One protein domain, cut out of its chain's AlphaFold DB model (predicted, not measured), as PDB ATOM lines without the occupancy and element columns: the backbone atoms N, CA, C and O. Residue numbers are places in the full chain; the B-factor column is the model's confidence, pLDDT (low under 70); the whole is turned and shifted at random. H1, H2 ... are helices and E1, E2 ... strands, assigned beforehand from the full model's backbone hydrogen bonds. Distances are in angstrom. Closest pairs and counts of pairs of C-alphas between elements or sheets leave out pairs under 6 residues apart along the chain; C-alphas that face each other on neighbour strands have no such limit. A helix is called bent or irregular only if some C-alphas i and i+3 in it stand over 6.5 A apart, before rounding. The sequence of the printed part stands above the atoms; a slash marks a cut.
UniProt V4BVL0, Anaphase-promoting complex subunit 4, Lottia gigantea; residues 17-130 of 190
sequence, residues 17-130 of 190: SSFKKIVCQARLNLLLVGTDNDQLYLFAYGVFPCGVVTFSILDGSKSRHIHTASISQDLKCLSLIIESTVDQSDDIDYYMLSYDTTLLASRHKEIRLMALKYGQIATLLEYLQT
ATOM      1  N   SER A  17     277.267 347.083 183.950       45.91
ATOM      2  CA  SER A  17     278.472 346.646 183.228       45.91
ATOM      3  C   SER A  17     279.025 347.707 182.260       45.91
ATOM      4  O   SER A  17     280.240 347.806 182.079       45.91
ATOM      5  N   SER A  18     278.160 348.523 181.654       49.72
ATOM      6  CA  SER A  18     278.529 349.571 180.693       49.72
ATOM      7  C   SER A  18     279.099 350.811 181.380       49.72
ATOM      8  O   SER A  18     280.045 351.410 180.870       49.72
ATOM      9  N   PHE A  19     278.619 351.152 182.582       52.81
ATOM     10  CA  PHE A  19     279.127 352.301 183.339       52.81
ATOM     11  C   PHE A  19     280.616 352.154 183.695       52.81
ATOM     12  O   PHE A  19     281.383 353.107 183.564       52.81
ATOM     13  N   LYS A  20     281.072 350.941 184.045       54.72
ATOM     14  CA  LYS A  20     282.497 350.673 184.326       54.72
ATOM     15  C   LYS A  20     283.413 351.001 183.140       54.72
ATOM     16  O   LYS A  20     284.544 351.418 183.359       54.72
ATOM     17  N   LYS A  21     282.933 350.864 181.898       57.84
ATOM     18  CA  LYS A  21     283.704 351.228 180.694       57.84
ATOM     19  C   LYS A  21     283.824 352.749 180.524       57.84
ATOM     20  O   LYS A  21     284.865 353.223 180.080       57.84
ATOM     21  N   ILE A  22     282.800 353.501 180.932       59.84
ATOM     22  CA  ILE A  22     282.741 354.970 180.838       59.84
ATOM     23  C   ILE A  22     283.675 355.632 181.867       59.84
ATOM     24  O   ILE A  22     284.350 356.614 181.561       59.84
ATOM     25  N   VAL A  23     283.780 355.065 183.074       59.91
ATOM     26  CA  VAL A  23     284.633 355.596 184.159       59.91
ATOM     27  C   VAL A  23     286.121 355.605 183.788       59.91
ATOM     28  O   VAL A  23     286.861 356.490 184.218       59.91
ATOM     29  N   CYS A  24     286.564 354.662 182.955       55.38
ATOM     30  CA  CYS A  24     287.970 354.517 182.575       55.38
ATOM     31  C   CYS A  24     288.422 355.481 181.464       55.38
ATOM     32  O   CYS A  24     289.617 355.565 181.180       55.38
ATOM     33  N   GLN A  25     287.511 356.220 180.819       66.19
ATOM     34  CA  GLN A  25     287.883 357.135 179.741       66.19
ATOM     35  C   GLN A  25     288.381 358.477 180.280       66.19
ATOM     36  O   GLN A  25     287.676 359.196 180.988       66.19
ATOM     37  N   ALA A  26     289.621 358.824 179.916       67.25
ATOM     38  CA  ALA A  26     290.261 360.090 180.273       67.25
ATOM     39  C   ALA A  26     289.730 361.294 179.468       67.25
ATOM     40  O   ALA A  26     289.827 362.434 179.927       67.25
ATOM     41  N   ARG A  27     289.174 361.047 178.278       78.94
ATOM     42  CA  ARG A  27     288.678 362.070 177.348       78.94
ATOM     43  C   ARG A  27     287.155 362.167 177.409       78.94
ATOM     44  O   ARG A  27     286.487 361.149 177.559       78.94
ATOM     45  N   LEU A  28     286.638 363.390 177.295       83.62
ATOM     46  CA  LEU A  28     285.203 363.650 177.196       83.62
ATOM     47  C   LEU A  28     284.705 363.175 175.826       83.62
ATOM     48  O   LEU A  28     285.192 363.653 174.806       83.62
ATOM     49  N   ASN A  29     283.728 362.271 175.822       88.19
ATOM     50  CA  ASN A  29     283.031 361.859 174.609       88.19
ATOM     51  C   ASN A  29     281.649 362.494 174.584       88.19
ATOM     52  O   ASN A  29     280.915 362.418 175.572       88.19
ATOM     53  N   LEU A  30     281.305 363.091 173.451       89.56
ATOM     54  CA  LEU A  30     280.017 363.727 173.229       89.56
ATOM     55  C   LEU A  30     279.295 362.995 172.109       89.56
ATOM     56  O   LEU A  30     279.875 362.708 171.065       89.56
ATOM     57  N   LEU A  31     278.031 362.699 172.358       91.62
ATOM     58  CA  LEU A  31     277.083 362.219 171.378       91.62
ATOM     59  C   LEU A  31     276.226 363.410 170.948       91.62
ATOM     60  O   LEU A  31     275.634 364.084 171.792       91.62
ATOM     61  N   LEU A  32     276.191 363.663 169.646       92.31
ATOM     62  CA  LEU A  32     275.347 364.680 169.032       92.31
ATOM     63  C   LEU A  32     274.115 363.987 168.453       92.31
ATOM     64  O   LEU A  32     274.257 362.998 167.736       92.31
ATOM     65  N   VAL A  33     272.924 364.487 168.768       92.31
ATOM     66  CA  VAL A  33     271.658 363.945 168.262       92.31
ATOM     67  C   VAL A  33     270.872 365.072 167.617       92.31
ATOM     68  O   VAL A  33     270.440 366.004 168.293       92.31
ATOM     69  N   GLY A  34     270.716 364.996 166.299       90.69
ATOM     70  CA  GLY A  34     269.855 365.897 165.546       90.69
ATOM     71  C   GLY A  34     268.401 365.445 165.621       90.69
ATOM     72  O   GLY A  34     268.124 364.253 165.527       90.69
ATOM     73  N   THR A  35     267.486 366.387 165.822       88.12
ATOM     74  CA  THR A  35     266.036 366.153 165.759       88.12
ATOM     75  C   THR A  35     265.447 366.976 164.621       88.12
ATOM     76  O   THR A  35     265.938 368.070 164.352       88.12
ATOM     77  N   ASP A  36     264.345 366.511 164.034       84.06
ATOM     78  CA  ASP A  36     263.593 367.228 162.987       84.06
ATOM     79  C   ASP A  36     262.972 368.557 163.474       84.06
ATOM     80  O   ASP A  36     262.459 369.345 162.692       84.06
ATOM     81  N   ASN A  37     263.036 368.833 164.781       83.56
ATOM     82  CA  ASN A  37     262.542 370.060 165.413       83.56
ATOM     83  C   ASN A  37     263.575 371.204 165.407       83.56
ATOM     84  O   ASN A  37     263.585 372.010 166.339       83.56
ATOM     85  N   ASP A  38     264.485 371.242 164.431       84.62
ATOM     86  CA  ASP A  38     265.573 372.229 164.335       84.62
ATOM     87  C   ASP A  38     266.442 372.338 165.615       84.62
ATOM     88  O   ASP A  38     266.928 373.402 166.020       84.62
ATOM     89  N   GLN A  39     266.619 371.205 166.301       90.75
ATOM     90  CA  GLN A  39     267.333 371.116 167.574       90.75
ATOM     91  C   GLN A  39     268.430 370.063 167.515       90.75
ATOM     92  O   GLN A  39     268.216 368.922 167.101       90.75
ATOM     93  N   LEU A  40     269.605 370.446 168.005       92.00
ATOM     94  CA  LEU A  40     270.747 369.569 168.191       92.00
ATOM     95  C   LEU A  40     270.982 369.342 169.683       92.00
ATOM     96  O   LEU A  40     271.307 370.264 170.428       92.00
ATOM     97  N   TYR A  41     270.857 368.096 170.116       93.38
ATOM     98  CA  TYR A  41     271.095 367.688 171.491       93.38
ATOM     99  C   TYR A  41     272.532 367.215 171.674       93.38
ATOM    100  O   TYR A  41     273.058 366.440 170.874       93.38
ATOM    101  N   LEU A  42     273.159 367.657 172.762       92.38
ATOM    102  CA  LEU A  42     274.502 367.252 173.154       92.38
ATOM    103  C   LEU A  42     274.419 366.378 174.403       92.38
ATOM    104  O   LEU A  42     273.954 366.830 175.449       92.38
ATOM    105  N   PHE A  43     274.938 365.156 174.323       92.31
ATOM    106  CA  PHE A  43     274.986 364.215 175.440       92.31
ATOM    107  C   PHE A  43     276.423 363.794 175.759       92.31
ATOM    108  O   PHE A  43     277.102 363.187 174.933       92.31
ATOM    109  N   ALA A  44     276.891 364.029 176.982       90.88
ATOM    110  CA  ALA A  44     278.156 363.476 177.461       90.88
ATOM    111  C   ALA A  44     278.012 361.987 177.784       90.88
ATOM    112  O   ALA A  44     277.132 361.573 178.546       90.88
ATOM    113  N   TYR A  45     278.903 361.184 177.196       87.44
ATOM    114  CA  TYR A  45     278.932 359.720 177.288       87.44
ATOM    115  C   TYR A  45     277.597 359.033 176.941       87.44
ATOM    116  O   TYR A  45     277.393 357.880 177.309       87.44
ATOM    117  N   GLY A  46     276.684 359.739 176.262       86.31
ATOM    118  CA  GLY A  46     275.326 359.270 175.968       86.31
ATOM    119  C   GLY A  46     274.383 359.201 177.177       86.31
ATOM    120  O   GLY A  46     273.280 358.687 177.036       86.31
ATOM    121  N   VAL A  47     274.790 359.693 178.355       85.19
ATOM    122  CA  VAL A  47     273.993 359.596 179.597       85.19
ATOM    123  C   VAL A  47     273.587 360.969 180.117       85.19
ATOM    124  O   VAL A  47     272.451 361.163 180.538       85.19
ATOM    125  N   PHE A  48     274.514 361.926 180.109       89.31
ATOM    126  CA  PHE A  48     274.283 363.243 180.692       89.31
ATOM    127  C   PHE A  48     273.955 364.270 179.599       89.31
ATOM    128  O   PHE A  48     274.815 364.511 178.749       89.31
ATOM    129  N   PRO A  49     272.765 364.896 179.599       90.62
ATOM    130  CA  PRO A  49     272.457 365.977 178.667       90.62
ATOM    131  C   PRO A  49     273.285 367.220 179.015       90.62
ATOM    132  O   PRO A  49     273.157 367.783 180.098       90.62
ATOM    133  N   CYS A  50     274.152 367.650 178.099       88.25
ATOM    134  CA  CYS A  50     274.983 368.843 178.264       88.25
ATOM    135  C   CYS A  50     274.269 370.121 177.831       88.25
ATOM    136  O   CYS A  50     274.535 371.182 178.389       88.25
ATOM    137  N   GLY A  51     273.393 370.034 176.831       88.62
ATOM    138  CA  GLY A  51     272.667 371.187 176.318       88.62
ATOM    139  C   GLY A  51     271.969 370.907 174.995       88.62
ATOM    140  O   GLY A  51     272.153 369.850 174.388       88.62
ATOM    141  N   VAL A  52     271.176 371.885 174.568       91.50
ATOM    142  CA  VAL A  52     270.452 371.880 173.297       91.50
ATOM    143  C   VAL A  52     270.864 373.123 172.525       91.50
ATOM    144  O   VAL A  52     270.844 374.226 173.070       91.50
ATOM    145  N   VAL A  53     271.261 372.939 171.273       89.44
ATOM    146  CA  VAL A  53     271.534 374.022 170.333       89.44
ATOM    147  C   VAL A  53     270.359 374.084 169.374       89.44
ATOM    148  O   VAL A  53     270.157 373.177 168.568       89.44
ATOM    149  N   THR A  54     269.574 375.148 169.483       88.25
ATOM    150  CA  THR A  54     268.521 375.456 168.519       88.25
ATOM    151  C   THR A  54     269.127 376.272 167.390       88.25
ATOM    152  O   THR A  54     269.827 377.257 167.641       88.25
ATOM    153  N   PHE A  55     268.849 375.883 166.156       82.75
ATOM    154  CA  PHE A  55     269.242 376.644 164.980       82.75
ATOM    155  C   PHE A  55     267.992 377.158 164.279       82.75
ATOM    156  O   PHE A  55     267.027 376.434 164.088       82.75
ATOM    157  N   SER A  56     267.983 378.435 163.916       75.94
ATOM    158  CA  SER A  56     266.877 379.034 163.174       75.94
ATOM    159  C   SER A  56     267.442 379.667 161.914       75.94
ATOM    160  O   SER A  56     268.015 380.755 161.969       75.94
ATOM    161  N   ILE A  57     267.308 378.971 160.789       71.25
ATOM    162  CA  ILE A  57     267.605 379.547 159.479       71.25
ATOM    163  C   ILE A  57     266.384 380.385 159.072       71.25
ATOM    164  O   ILE A  57     265.242 379.970 159.277       71.25
ATOM    165  N   LEU A  58     266.606 381.593 158.557       62.78
ATOM    166  CA  LEU A  58     265.558 382.556 158.183       62.78
ATOM    167  C   LEU A  58     265.015 382.323 156.762       62.78
ATOM    168  O   LEU A  58     264.587 383.266 156.107       62.78
ATOM    169  N   ASP A  59     264.991 381.073 156.302       60.16
ATOM    170  CA  ASP A  59     264.513 380.726 154.966       60.16
ATOM    171  C   ASP A  59     263.156 380.030 155.049       60.16
ATOM    172  O   ASP A  59     262.960 379.121 155.861       60.16
ATOM    173  N   GLY A  60     262.213 380.461 154.204       60.34
ATOM    174  CA  GLY A  60     260.819 379.992 154.142       60.34
ATOM    175  C   GLY A  60     260.625 378.530 153.705       60.34
ATOM    176  O   GLY A  60     259.558 378.187 153.202       60.34
ATOM    177  N   SER A  61     261.645 377.685 153.869       64.69
ATOM    178  CA  SER A  61     261.607 376.245 153.606       64.69
ATOM    179  C   SER A  61     260.770 375.504 154.646       64.69
ATOM    180  O   SER A  61     260.838 375.810 155.839       64.69
ATOM    181  N   LYS A  62     259.995 374.511 154.187       65.75
ATOM    182  CA  LYS A  62     259.069 373.734 155.026       65.75
ATOM    183  C   LYS A  62     259.679 372.474 155.638       65.75
ATOM    184  O   LYS A  62     259.178 372.040 156.672       65.75
ATOM    185  N   SER A  63     260.730 371.911 155.037       69.88
ATOM    186  CA  SER A  63     261.434 370.743 155.576       69.88
ATOM    187  C   SER A  63     262.924 371.016 155.698       69.88
ATOM    188  O   SER A  63     263.565 371.493 154.759       69.88
ATOM    189  N   ARG A  64     263.453 370.726 156.884       77.00
ATOM    190  CA  ARG A  64     264.859 370.876 157.241       77.00
ATOM    191  C   ARG A  64     265.303 369.585 157.885       77.00
ATOM    192  O   ARG A  64     264.638 369.088 158.793       77.00
ATOM    193  N   HIS A  65     266.435 369.070 157.440       83.00
ATOM    194  CA  HIS A  65     267.029 367.894 158.051       83.00
ATOM    195  C   HIS A  65     268.495 368.156 158.370       83.00
ATOM    196  O   HIS A  65     269.219 368.868 157.673       83.00
ATOM    197  N   ILE A  66     268.938 367.591 159.486       86.38
ATOM    198  CA  ILE A  66     270.338 367.655 159.881       86.38
ATOM    199  C   ILE A  66     271.056 366.535 159.141       86.38
ATOM    200  O   ILE A  66     270.913 365.366 159.495       86.38
ATOM    201  N   HIS A  67     271.845 366.898 158.135       86.75
ATOM    202  CA  HIS A  67     272.596 365.925 157.354       86.75
ATOM    203  C   HIS A  67     273.801 365.402 158.142       86.75
ATOM    204  O   HIS A  67     274.036 364.199 158.252       86.75
ATOM    205  N   THR A  68     274.586 366.311 158.728       88.56
ATOM    206  CA  THR A  68     275.723 365.926 159.566       88.56
ATOM    207  C   THR A  68     276.030 366.964 160.635       88.56
ATOM    208  O   THR A  68     275.920 368.170 160.417       88.56
ATOM    209  N   ALA A  69     276.437 366.479 161.804       91.50
ATOM    210  CA  ALA A  69     276.917 367.289 162.909       91.50
ATOM    211  C   ALA A  69     278.273 366.743 163.354       91.50
ATOM    212  O   ALA A  69     278.424 365.547 163.616       91.50
ATOM    213  N   SER A  70     279.266 367.617 163.457       91.19
ATOM    214  CA  SER A  70     280.606 367.252 163.892       91.19
ATOM    215  C   SER A  70     281.147 368.277 164.877       91.19
ATOM    216  O   SER A  70     280.931 369.481 164.755       91.19
ATOM    217  N   ILE A  71     281.850 367.784 165.894       91.00
ATOM    218  CA  ILE A  71     282.531 368.622 166.876       91.00
ATOM    219  C   ILE A  71     284.038 368.523 166.673       91.00
ATOM    220  O   ILE A  71     284.578 367.443 166.419       91.00
ATOM    221  N   SER A  72     284.723 369.657 166.784       91.00
ATOM    222  CA  SER A  72     286.180 369.703 166.723       91.00
ATOM    223  C   SER A  72     286.808 368.910 167.876       91.00
ATOM    224  O   SER A  72     286.260 368.850 168.977       91.00
ATOM    225  N   GLN A  73     287.999 368.350 167.650       86.50
ATOM    226  CA  GLN A  73     288.762 367.622 168.675       86.50
ATOM    227  C   GLN A  73     289.105 368.504 169.884       86.50
ATOM    228  O   GLN A  73     289.163 368.020 171.013       86.50
ATOM    229  N   ASP A  74     289.268 369.805 169.645       87.50
ATOM    230  CA  ASP A  74     289.510 370.819 170.670       87.50
ATOM    231  C   ASP A  74     288.239 371.223 171.436       87.50
ATOM    232  O   ASP A  74     288.315 372.017 172.372       87.50
ATOM    233  N   LEU A  75     287.066 370.727 171.020       87.31
ATOM    234  CA  LEU A  75     285.743 371.097 171.536       87.31
ATOM    235  C   LEU A  75     285.406 372.593 171.417       87.31
ATOM    236  O   LEU A  75     284.462 373.056 172.052       87.31
ATOM    237  N   LYS A  76     286.168 373.363 170.631       90.94
ATOM    238  CA  LYS A  76     285.988 374.818 170.471       90.94
ATOM    239  C   LYS A  76     284.947 375.193 169.428       90.94
ATOM    240  O   LYS A  76     284.331 376.237 169.565       90.94
ATOM    241  N   CYS A  77     284.774 374.366 168.403       91.56
ATOM    242  CA  CYS A  77     283.833 374.637 167.326       91.56
ATOM    243  C   CYS A  77     282.970 373.408 167.072       91.56
ATOM    244  O   CYS A  77     283.485 372.284 167.012       91.56
ATOM    245  N   LEU A  78     281.678 373.642 166.877       92.75
ATOM    246  CA  LEU A  78     280.714 372.660 166.411       92.75
ATOM    247  C   LEU A  78     280.244 373.068 165.016       92.75
ATOM    248  O   LEU A  78     279.776 374.187 164.828       92.75
ATOM    249  N   SER A  79     280.392 372.176 164.045       92.88
ATOM    250  CA  SER A  79     279.939 372.369 162.670       92.88
ATOM    251  C   SER A  79     278.713 371.515 162.390       92.88
ATOM    252  O   SER A  79     278.681 370.325 162.708       92.88
ATOM    253  N   LEU A  80     277.715 372.136 161.781       92.50
ATOM    254  CA  LEU A  80     276.434 371.545 161.441       92.50
ATOM    255  C   LEU A  80     276.161 371.800 159.960       92.50
ATOM    256  O   LEU A  80     276.298 372.931 159.496       92.50
ATOM    257  N   ILE A  81     275.786 370.753 159.232       91.69
ATOM    258  CA  ILE A  81     275.323 370.846 157.849       91.69
ATOM    259  C   ILE A  81     273.842 370.503 157.840       91.69
ATOM    260  O   ILE A  81     273.446 369.414 158.269       91.69
ATOM    261  N   ILE A  82     273.047 371.452 157.365       89.38
ATOM    262  CA  ILE A  82     271.596 371.347 157.264       89.38
ATOM    263  C   ILE A  82     271.242 371.323 155.787       89.38
ATOM    264  O   ILE A  82     271.713 372.165 155.023       89.38
ATOM    265  N   GLU A  83     270.417 370.359 155.409       87.88
ATOM    266  CA  GLU A  83     269.750 370.340 154.114       87.88
ATOM    267  C   GLU A  83     268.382 371.010 154.262       87.88
ATOM    268  O   GLU A  83     267.628 370.732 155.201       87.88
ATOM    269  N   SER A  84     268.091 371.937 153.358       85.00
ATOM    270  CA  SER A  84     266.818 372.640 153.287       85.00
ATOM    271  C   SER A  84     266.228 372.413 151.907       85.00
ATOM    272  O   SER A  84     266.866 372.720 150.900       85.00
ATOM    273  N   THR A  85     265.010 371.884 151.860       80.75
ATOM    274  CA  THR A  85     264.287 371.669 150.602       80.75
ATOM    275  C   THR A  85     263.217 372.741 150.445       80.75
ATOM    276  O   THR A  85     262.350 372.894 151.317       80.75
ATOM    277  N   VAL A  86     263.258 373.477 149.335       76.94
ATOM    278  CA  VAL A  86     262.229 374.459 148.977       76.94
ATOM    279  C   VAL A  86     261.168 373.761 148.124       76.94
ATOM    280  O   VAL A  86     261.454 373.339 147.020       76.94
ATOM    281  N   ASP A  87     259.915 373.681 148.584       66.38
ATOM    282  CA  ASP A  87     258.833 372.895 147.940       66.38
ATOM    283  C   ASP A  87     258.510 373.218 146.458       66.38
ATOM    284  O   ASP A  87     257.642 372.575 145.867       66.38
ATOM    285  N   GLN A  88     259.106 374.260 145.872       67.19
ATOM    286  CA  GLN A  88     258.778 374.749 144.525       67.19
ATOM    287  C   GLN A  88     259.818 374.370 143.460       67.19
ATOM    288  O   GLN A  88     259.512 374.461 142.271       67.19
ATOM    289  N   SER A  89     260.997 373.897 143.861       62.62
ATOM    290  CA  SER A  89     262.003 373.311 142.976       62.62
ATOM    291  C   SER A  89     262.692 372.144 143.689       62.62
ATOM    292  O   SER A  89     262.870 372.183 144.898       62.62
ATOM    293  N   ASP A  90     263.110 371.105 142.961       69.44
ATOM    294  CA  ASP A  90     263.941 370.003 143.503       69.44
ATOM    295  C   ASP A  90     265.365 370.476 143.904       69.44
ATOM    296  O   ASP A  90     266.299 369.679 144.016       69.44
ATOM    297  N   ASP A  91     265.557 371.781 144.103       77.12
ATOM    298  CA  ASP A  91     266.826 372.364 144.497       77.12
ATOM    299  C   ASP A  91     267.031 372.146 146.001       77.12
ATOM    300  O   ASP A  91     266.242 372.576 146.847       77.12
ATOM    301  N   ILE A  92     268.104 371.425 146.321       82.00
ATOM    302  CA  ILE A  92     268.525 371.135 147.691       82.00
ATOM    303  C   ILE A  92     269.599 372.149 148.070       82.00
ATOM    304  O   ILE A  92     270.722 372.088 147.560       82.00
ATOM    305  N   ASP A  93     269.269 373.037 149.004       86.06
ATOM    306  CA  ASP A  93     270.220 373.996 149.553       86.06
ATOM    307  C   ASP A  93     270.908 373.415 150.790       86.06
ATOM    308  O   ASP A  93     270.263 372.907 151.714       86.06
ATOM    309  N   TYR A  94     272.237 373.528 150.830       87.19
ATOM    310  CA  TYR A  94     273.042 373.131 151.981       87.19
ATOM    311  C   TYR A  94     273.531 374.358 152.741       87.19
ATOM    312  O   TYR A  94     274.265 375.191 152.209       87.19
ATOM    313  N   TYR A  95     273.197 374.416 154.026       88.12
ATOM    314  CA  TYR A  95     273.657 375.452 154.940       88.12
ATOM    315  C   TYR A  95     274.709 374.876 155.880       88.12
ATOM    316  O   TYR A  95     274.474 373.877 156.561       88.12
ATOM    317  N   MET A  96     275.873 375.523 155.942       90.06
ATOM    318  CA  MET A  96     276.915 375.205 156.915       90.06
ATOM    319  C   MET A  96     276.865 376.218 158.056       90.06
ATOM    320  O   MET A  96     277.158 377.397 157.864       90.06
ATOM    321  N   LEU A  97     276.521 375.752 159.254       89.44
ATOM    322  CA  LEU A  97     276.548 376.552 160.473       89.44
ATOM    323  C   LEU A  97     277.730 376.126 161.336       89.44
ATOM    324  O   LEU A  97     277.991 374.940 161.536       89.44
ATOM    325  N   SER A  98     278.432 377.111 161.883       91.75
ATOM    326  CA  SER A  98     279.522 376.903 162.829       91.75
ATOM    327  C   SER A  98     279.222 377.626 164.131       91.75
ATOM    328  O   SER A  98     279.064 378.846 164.145       91.75
ATOM    329  N   TYR A  99     279.179 376.875 165.222       90.94
ATOM    330  CA  TYR A  99     278.938 377.368 166.566       90.94
ATOM    331  C   TYR A  99     280.233 377.391 167.366       90.94
ATOM    332  O   TYR A  99     280.998 376.424 167.354       90.94
ATOM    333  N   ASP A 100     280.444 378.480 168.098       91.81
ATOM    334  CA  ASP A 100     281.513 378.576 169.084       91.81
ATOM    335  C   ASP A 100     281.097 377.845 170.372       91.81
ATOM    336  O   ASP A 100     280.127 378.203 171.040       91.81
ATOM    337  N   THR A 101     281.842 376.797 170.715       91.00
ATOM    338  CA  THR A 101     281.685 375.985 171.925       91.00
ATOM    339  C   THR A 101     282.878 376.136 172.878       91.00
ATOM    340  O   THR A 101     283.173 375.240 173.670       91.00
ATOM    341  N   THR A 102     283.563 377.281 172.870       90.88
ATOM    342  CA  THR A 102     284.691 377.605 173.770       90.88
ATOM    343  C   THR A 102     284.396 377.387 175.254       90.88
ATOM    344  O   THR A 102     285.281 376.958 176.000       90.88
ATOM    345  N   LEU A 103     283.156 377.603 175.704       90.81
ATOM    346  CA  LEU A 103     282.757 377.311 177.084       90.81
ATOM    347  C   LEU A 103     282.912 375.819 177.405       90.81
ATOM    348  O   LEU A 103     283.495 375.468 178.434       90.81
ATOM    349  N   LEU A 104     282.478 374.949 176.487       89.50
ATOM    350  CA  LEU A 104     282.623 373.499 176.588       89.50
ATOM    351  C   LEU A 104     284.103 373.105 176.661       89.50
ATOM    352  O   LEU A 104     284.492 372.301 177.508       89.50
ATOM    353  N   ALA A 105     284.942 373.733 175.830       90.38
ATOM    354  CA  ALA A 105     286.386 373.527 175.838       90.38
ATOM    355  C   ALA A 105     287.037 373.989 177.154       90.38
ATOM    356  O   ALA A 105     287.897 373.294 177.689       90.38
ATOM    357  N   SER A 106     286.618 375.118 177.731       93.38
ATOM    358  CA  SER A 106     287.181 375.618 178.996       93.38
ATOM    359  C   SER A 106     286.785 374.763 180.211       93.38
ATOM    360  O   SER A 106     287.606 374.542 181.103       93.38
ATOM    361  N   ARG A 107     285.559 374.216 180.228       90.50
ATOM    362  CA  ARG A 107     284.972 373.476 181.365       90.50
ATOM    363  C   ARG A 107     284.847 371.964 181.143       90.50
ATOM    364  O   ARG A 107     284.201 371.275 181.931       90.50
ATOM    365  N   HIS A 108     285.514 371.401 180.132       89.50
ATOM    366  CA  HIS A 108     285.407 369.977 179.771       89.50
ATOM    367  C   HIS A 108     285.683 369.004 180.935       89.50
ATOM    368  O   HIS A 108     285.061 367.943 181.018       89.50
ATOM    369  N   LYS A 109     286.592 369.349 181.861       90.50
ATOM    370  CA  LYS A 109     286.893 368.529 183.052       90.50
ATOM    371  C   LYS A 109     285.722 368.476 184.034       90.50
ATOM    372  O   LYS A 109     285.441 367.417 184.589       90.50
ATOM    373  N   GLU A 110     285.047 369.605 184.231       92.38
ATOM    374  CA  GLU A 110     283.906 369.735 185.141       92.38
ATOM    375  C   GLU A 110     282.696 368.988 184.581       92.38
ATOM    376  O   GLU A 110     282.106 368.168 185.281       92.38
ATOM    377  N   ILE A 111     282.405 369.172 183.288       91.00
ATOM    378  CA  ILE A 111     281.336 368.450 182.581       91.00
ATOM    379  C   ILE A 111     281.579 366.942 182.647       91.00
ATOM    380  O   ILE A 111     280.665 366.173 182.935       91.00
ATOM    381  N   ARG A 112     282.828 366.504 182.450       88.50
ATOM    382  CA  ARG A 112     283.204 365.095 182.599       88.50
ATOM    383  C   ARG A 112     282.913 364.575 184.006       88.50
ATOM    384  O   ARG A 112     282.325 363.504 184.135       88.50
ATOM    385  N   LEU A 113     283.329 365.295 185.047       90.00
ATOM    386  CA  LEU A 113     283.099 364.876 186.429       90.00
ATOM    387  C   LEU A 113     281.600 364.824 186.753       90.00
ATOM    388  O   LEU A 113     281.137 363.854 187.352       90.00
ATOM    389  N   MET A 114     280.846 365.830 186.311       91.12
ATOM    390  CA  MET A 114     279.398 365.903 186.484       91.12
ATOM    391  C   MET A 114     278.695 364.737 185.784       91.12
ATOM    392  O   MET A 114     277.900 364.052 186.419       91.12
ATOM    393  N   ALA A 115     279.047 364.437 184.531       89.88
ATOM    394  CA  ALA A 115     278.475 363.318 183.787       89.88
ATOM    395  C   ALA A 115     278.748 361.963 184.466       89.88
ATOM    396  O   ALA A 115     277.861 361.113 184.542       89.88
ATOM    397  N   LEU A 116     279.950 361.773 185.025       87.25
ATOM    398  CA  LEU A 116     280.282 360.566 185.787       87.25
ATOM    399  C   LEU A 116     279.438 360.446 187.060       87.25
ATOM    400  O   LEU A 116     278.915 359.371 187.342       87.25
ATOM    401  N   LYS A 117     279.281 361.536 187.820       90.62
ATOM    402  CA  LYS A 117     278.444 361.547 189.031       90.62
ATOM    403  C   LYS A 117     276.971 361.342 188.714       90.62
ATOM    404  O   LYS A 117     276.321 360.552 189.390       90.62
ATOM    405  N   TYR A 118     276.479 361.968 187.654       91.00
ATOM    406  CA  TYR A 118     275.124 361.768 187.168       91.00
ATOM    407  C   TYR A 118     274.869 360.299 186.805       91.00
ATOM    408  O   TYR A 118     273.879 359.729 187.249       91.00
ATOM    409  N   GLY A 119     275.799 359.640 186.103       87.19
ATOM    410  CA  GLY A 119     275.690 358.208 185.805       87.19
ATOM    411  C   GLY A 119     275.675 357.317 187.057       87.19
ATOM    412  O   GLY A 119     274.900 356.362 187.123       87.19
ATOM    413  N   GLN A 120     276.466 357.644 188.088       87.25
ATOM    414  CA  GLN A 120     276.410 356.935 189.380       87.25
ATOM    415  C   GLN A 120     275.044 357.094 190.055       87.25
ATOM    416  O   GLN A 120     274.505 356.128 190.583       87.25
ATOM    417  N   ILE A 121     274.477 358.298 190.026       91.69
ATOM    418  CA  ILE A 121     273.162 358.570 190.616       91.69
ATOM    419  C   ILE A 121     272.064 357.840 189.839       91.69
ATOM    420  O   ILE A 121     271.228 357.188 190.455       91.69
ATOM    421  N   ALA A 122     272.089 357.899 188.506       88.81
ATOM    422  CA  ALA A 122     271.101 357.241 187.653       88.81
ATOM    423  C   ALA A 122     271.084 355.720 187.869       88.81
ATOM    424  O   ALA A 122     270.025 355.141 188.088       88.81
ATOM    425  N   THR A 123     272.263 355.090 187.901       87.44
ATOM    426  CA  THR A 123     272.374 353.651 188.190       87.44
ATOM    427  C   THR A 123     271.887 353.313 189.598       87.44
ATOM    428  O   THR A 123     271.161 352.341 189.774       87.44
ATOM    429  N   LEU A 124     272.225 354.119 190.610       90.38
ATOM    430  CA  LEU A 124     271.752 353.900 191.980       90.38
ATOM    431  C   LEU A 124     270.224 354.019 192.095       90.38
ATOM    432  O   LEU A 124     269.601 353.244 192.819       90.38
ATOM    433  N   LEU A 125     269.626 354.961 191.367       93.38
ATOM    434  CA  LEU A 125     268.179 355.147 191.318       93.38
ATOM    435  C   LEU A 125     267.485 353.946 190.663       93.38
ATOM    436  O   LEU A 125     266.505 353.440 191.207       93.38
ATOM    437  N   GLU A 126     268.031 353.435 189.559       90.50
ATOM    438  CA  GLU A 126     267.542 352.217 188.901       90.50
ATOM    439  C   GLU A 126     267.644 350.988 189.821       90.50
ATOM    440  O   GLU A 126     266.691 350.210 189.939       90.50
ATOM    441  N   TYR A 127     268.762 350.836 190.542       92.25
ATOM    442  CA  TYR A 127     268.920 349.773 191.538       92.25
ATOM    443  C   TYR A 127     267.872 349.860 192.650       92.25
ATOM    444  O   TYR A 127     267.296 348.841 193.037       92.25
ATOM    445  N   LEU A 128     267.595 351.063 193.154       96.00
ATOM    446  CA  LEU A 128     266.591 351.277 194.193       96.00
ATOM    447  C   LEU A 128     265.186 350.941 193.681       96.00
ATOM    448  O   LEU A 128     264.454 350.215 194.350       96.00
ATOM    449  N   GLN A 129     264.828 351.403 192.481       95.62
ATOM    450  CA  GLN A 129     263.527 351.113 191.878       95.62
ATOM    451  C   GLN A 129     263.331 349.608 191.655       95.62
ATOM    452  O   GLN A 129     262.277 349.067 191.982       95.62
ATOM    453  N   THR A 130     264.371 348.920 191.180       95.12
ATOM    454  CA  THR A 130     264.361 347.459 191.008       95.12
ATOM    455  C   THR A 130     264.182 346.747 192.348       95.12
ATOM    456  O   THR A 130     263.413 345.797 192.448       95.12
TER     457      THR A 130
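AT A GLANCE: This is residues 17 to 130 of the 190 residues of the protein "Anaphase-promoting complex subunit 4" of Lottia gigantea (UniProt V4BVL0). Two small three-stranded sheets, E1 E2 E3 and E4 E5 E6, stand partly face to face as a loose sandwich, and the long kinked helix H2 runs over one face of the first; its free end, residues 124 to 130, sticks out. The printed part has 114 residues with two named helices and six named strands, H1 E1 E2 E3 E4 E5 E6 H2, mixed in class. Each sheet is a meander, each strand the antiparallel neighbour of the one before. The whole is loose, with a radius of gyration of the C-alphas of 17.4 A, and spans 55 by 34 by 19 A.

HOW THE PARTS SIT: Start at H1, residues 17 to 23, then find the hairpins of E1, residues 30 to 35, E2, residues 39 to 44, and E3, residues 48 to 54: N 33 and O 41 (2.9 A) and N 42 and O 51 (2.9 A) are within hydrogen-bond range. Next come the hairpins of E4, residues 63 to 71, E5, residues 77 to 85, and E6, residues 92 to 100, with N 81 and O 68 at 2.8 A and N 97 and O 80 at 2.8 A; this sheet is strongly twisted. The closest C-alphas of E1 and E4 are those of Gly 34 and Ile 66, 6.0 A apart. H2, residues 102 to 130, is on the first sheet, two layers, at a height over the sheet of 5.4 A; its closest C-alphas to E3 are Ala 115 and Phe 48, 5.2 A. H2 only just touches H1, with 3 pairs of C-alphas within 8 A and residues 116 to 119 alone, closest at Val 23 and Leu 116, 6.8 A. O i to N i+4 pairs within range are 2 of 3 in H1 and 23 of 25 in H2.

IN THESE COORDINATES: Find C-alpha 17 at (278.472, 346.646, 183.228), where H1 begins. E4, E5 and E6 measure 24.0 A, 25.9 A and 26.1 A. H2 runs 40.2 A to C-alpha 130 at (264.361, 347.459, 191.008); it is irregular, C-alphas 106 and 109 being 8.2 A apart, with a kink of 68 degrees near residue 109.

THE WHOLE: Look at Ser 89 and Leu 128, whose C-alphas are the farthest apart, 55.9 A. The printed part has no cut, and no link is long. The model's pLDDT is under 70 at residues 17 to 26, 58 to 63 and 87 to 90.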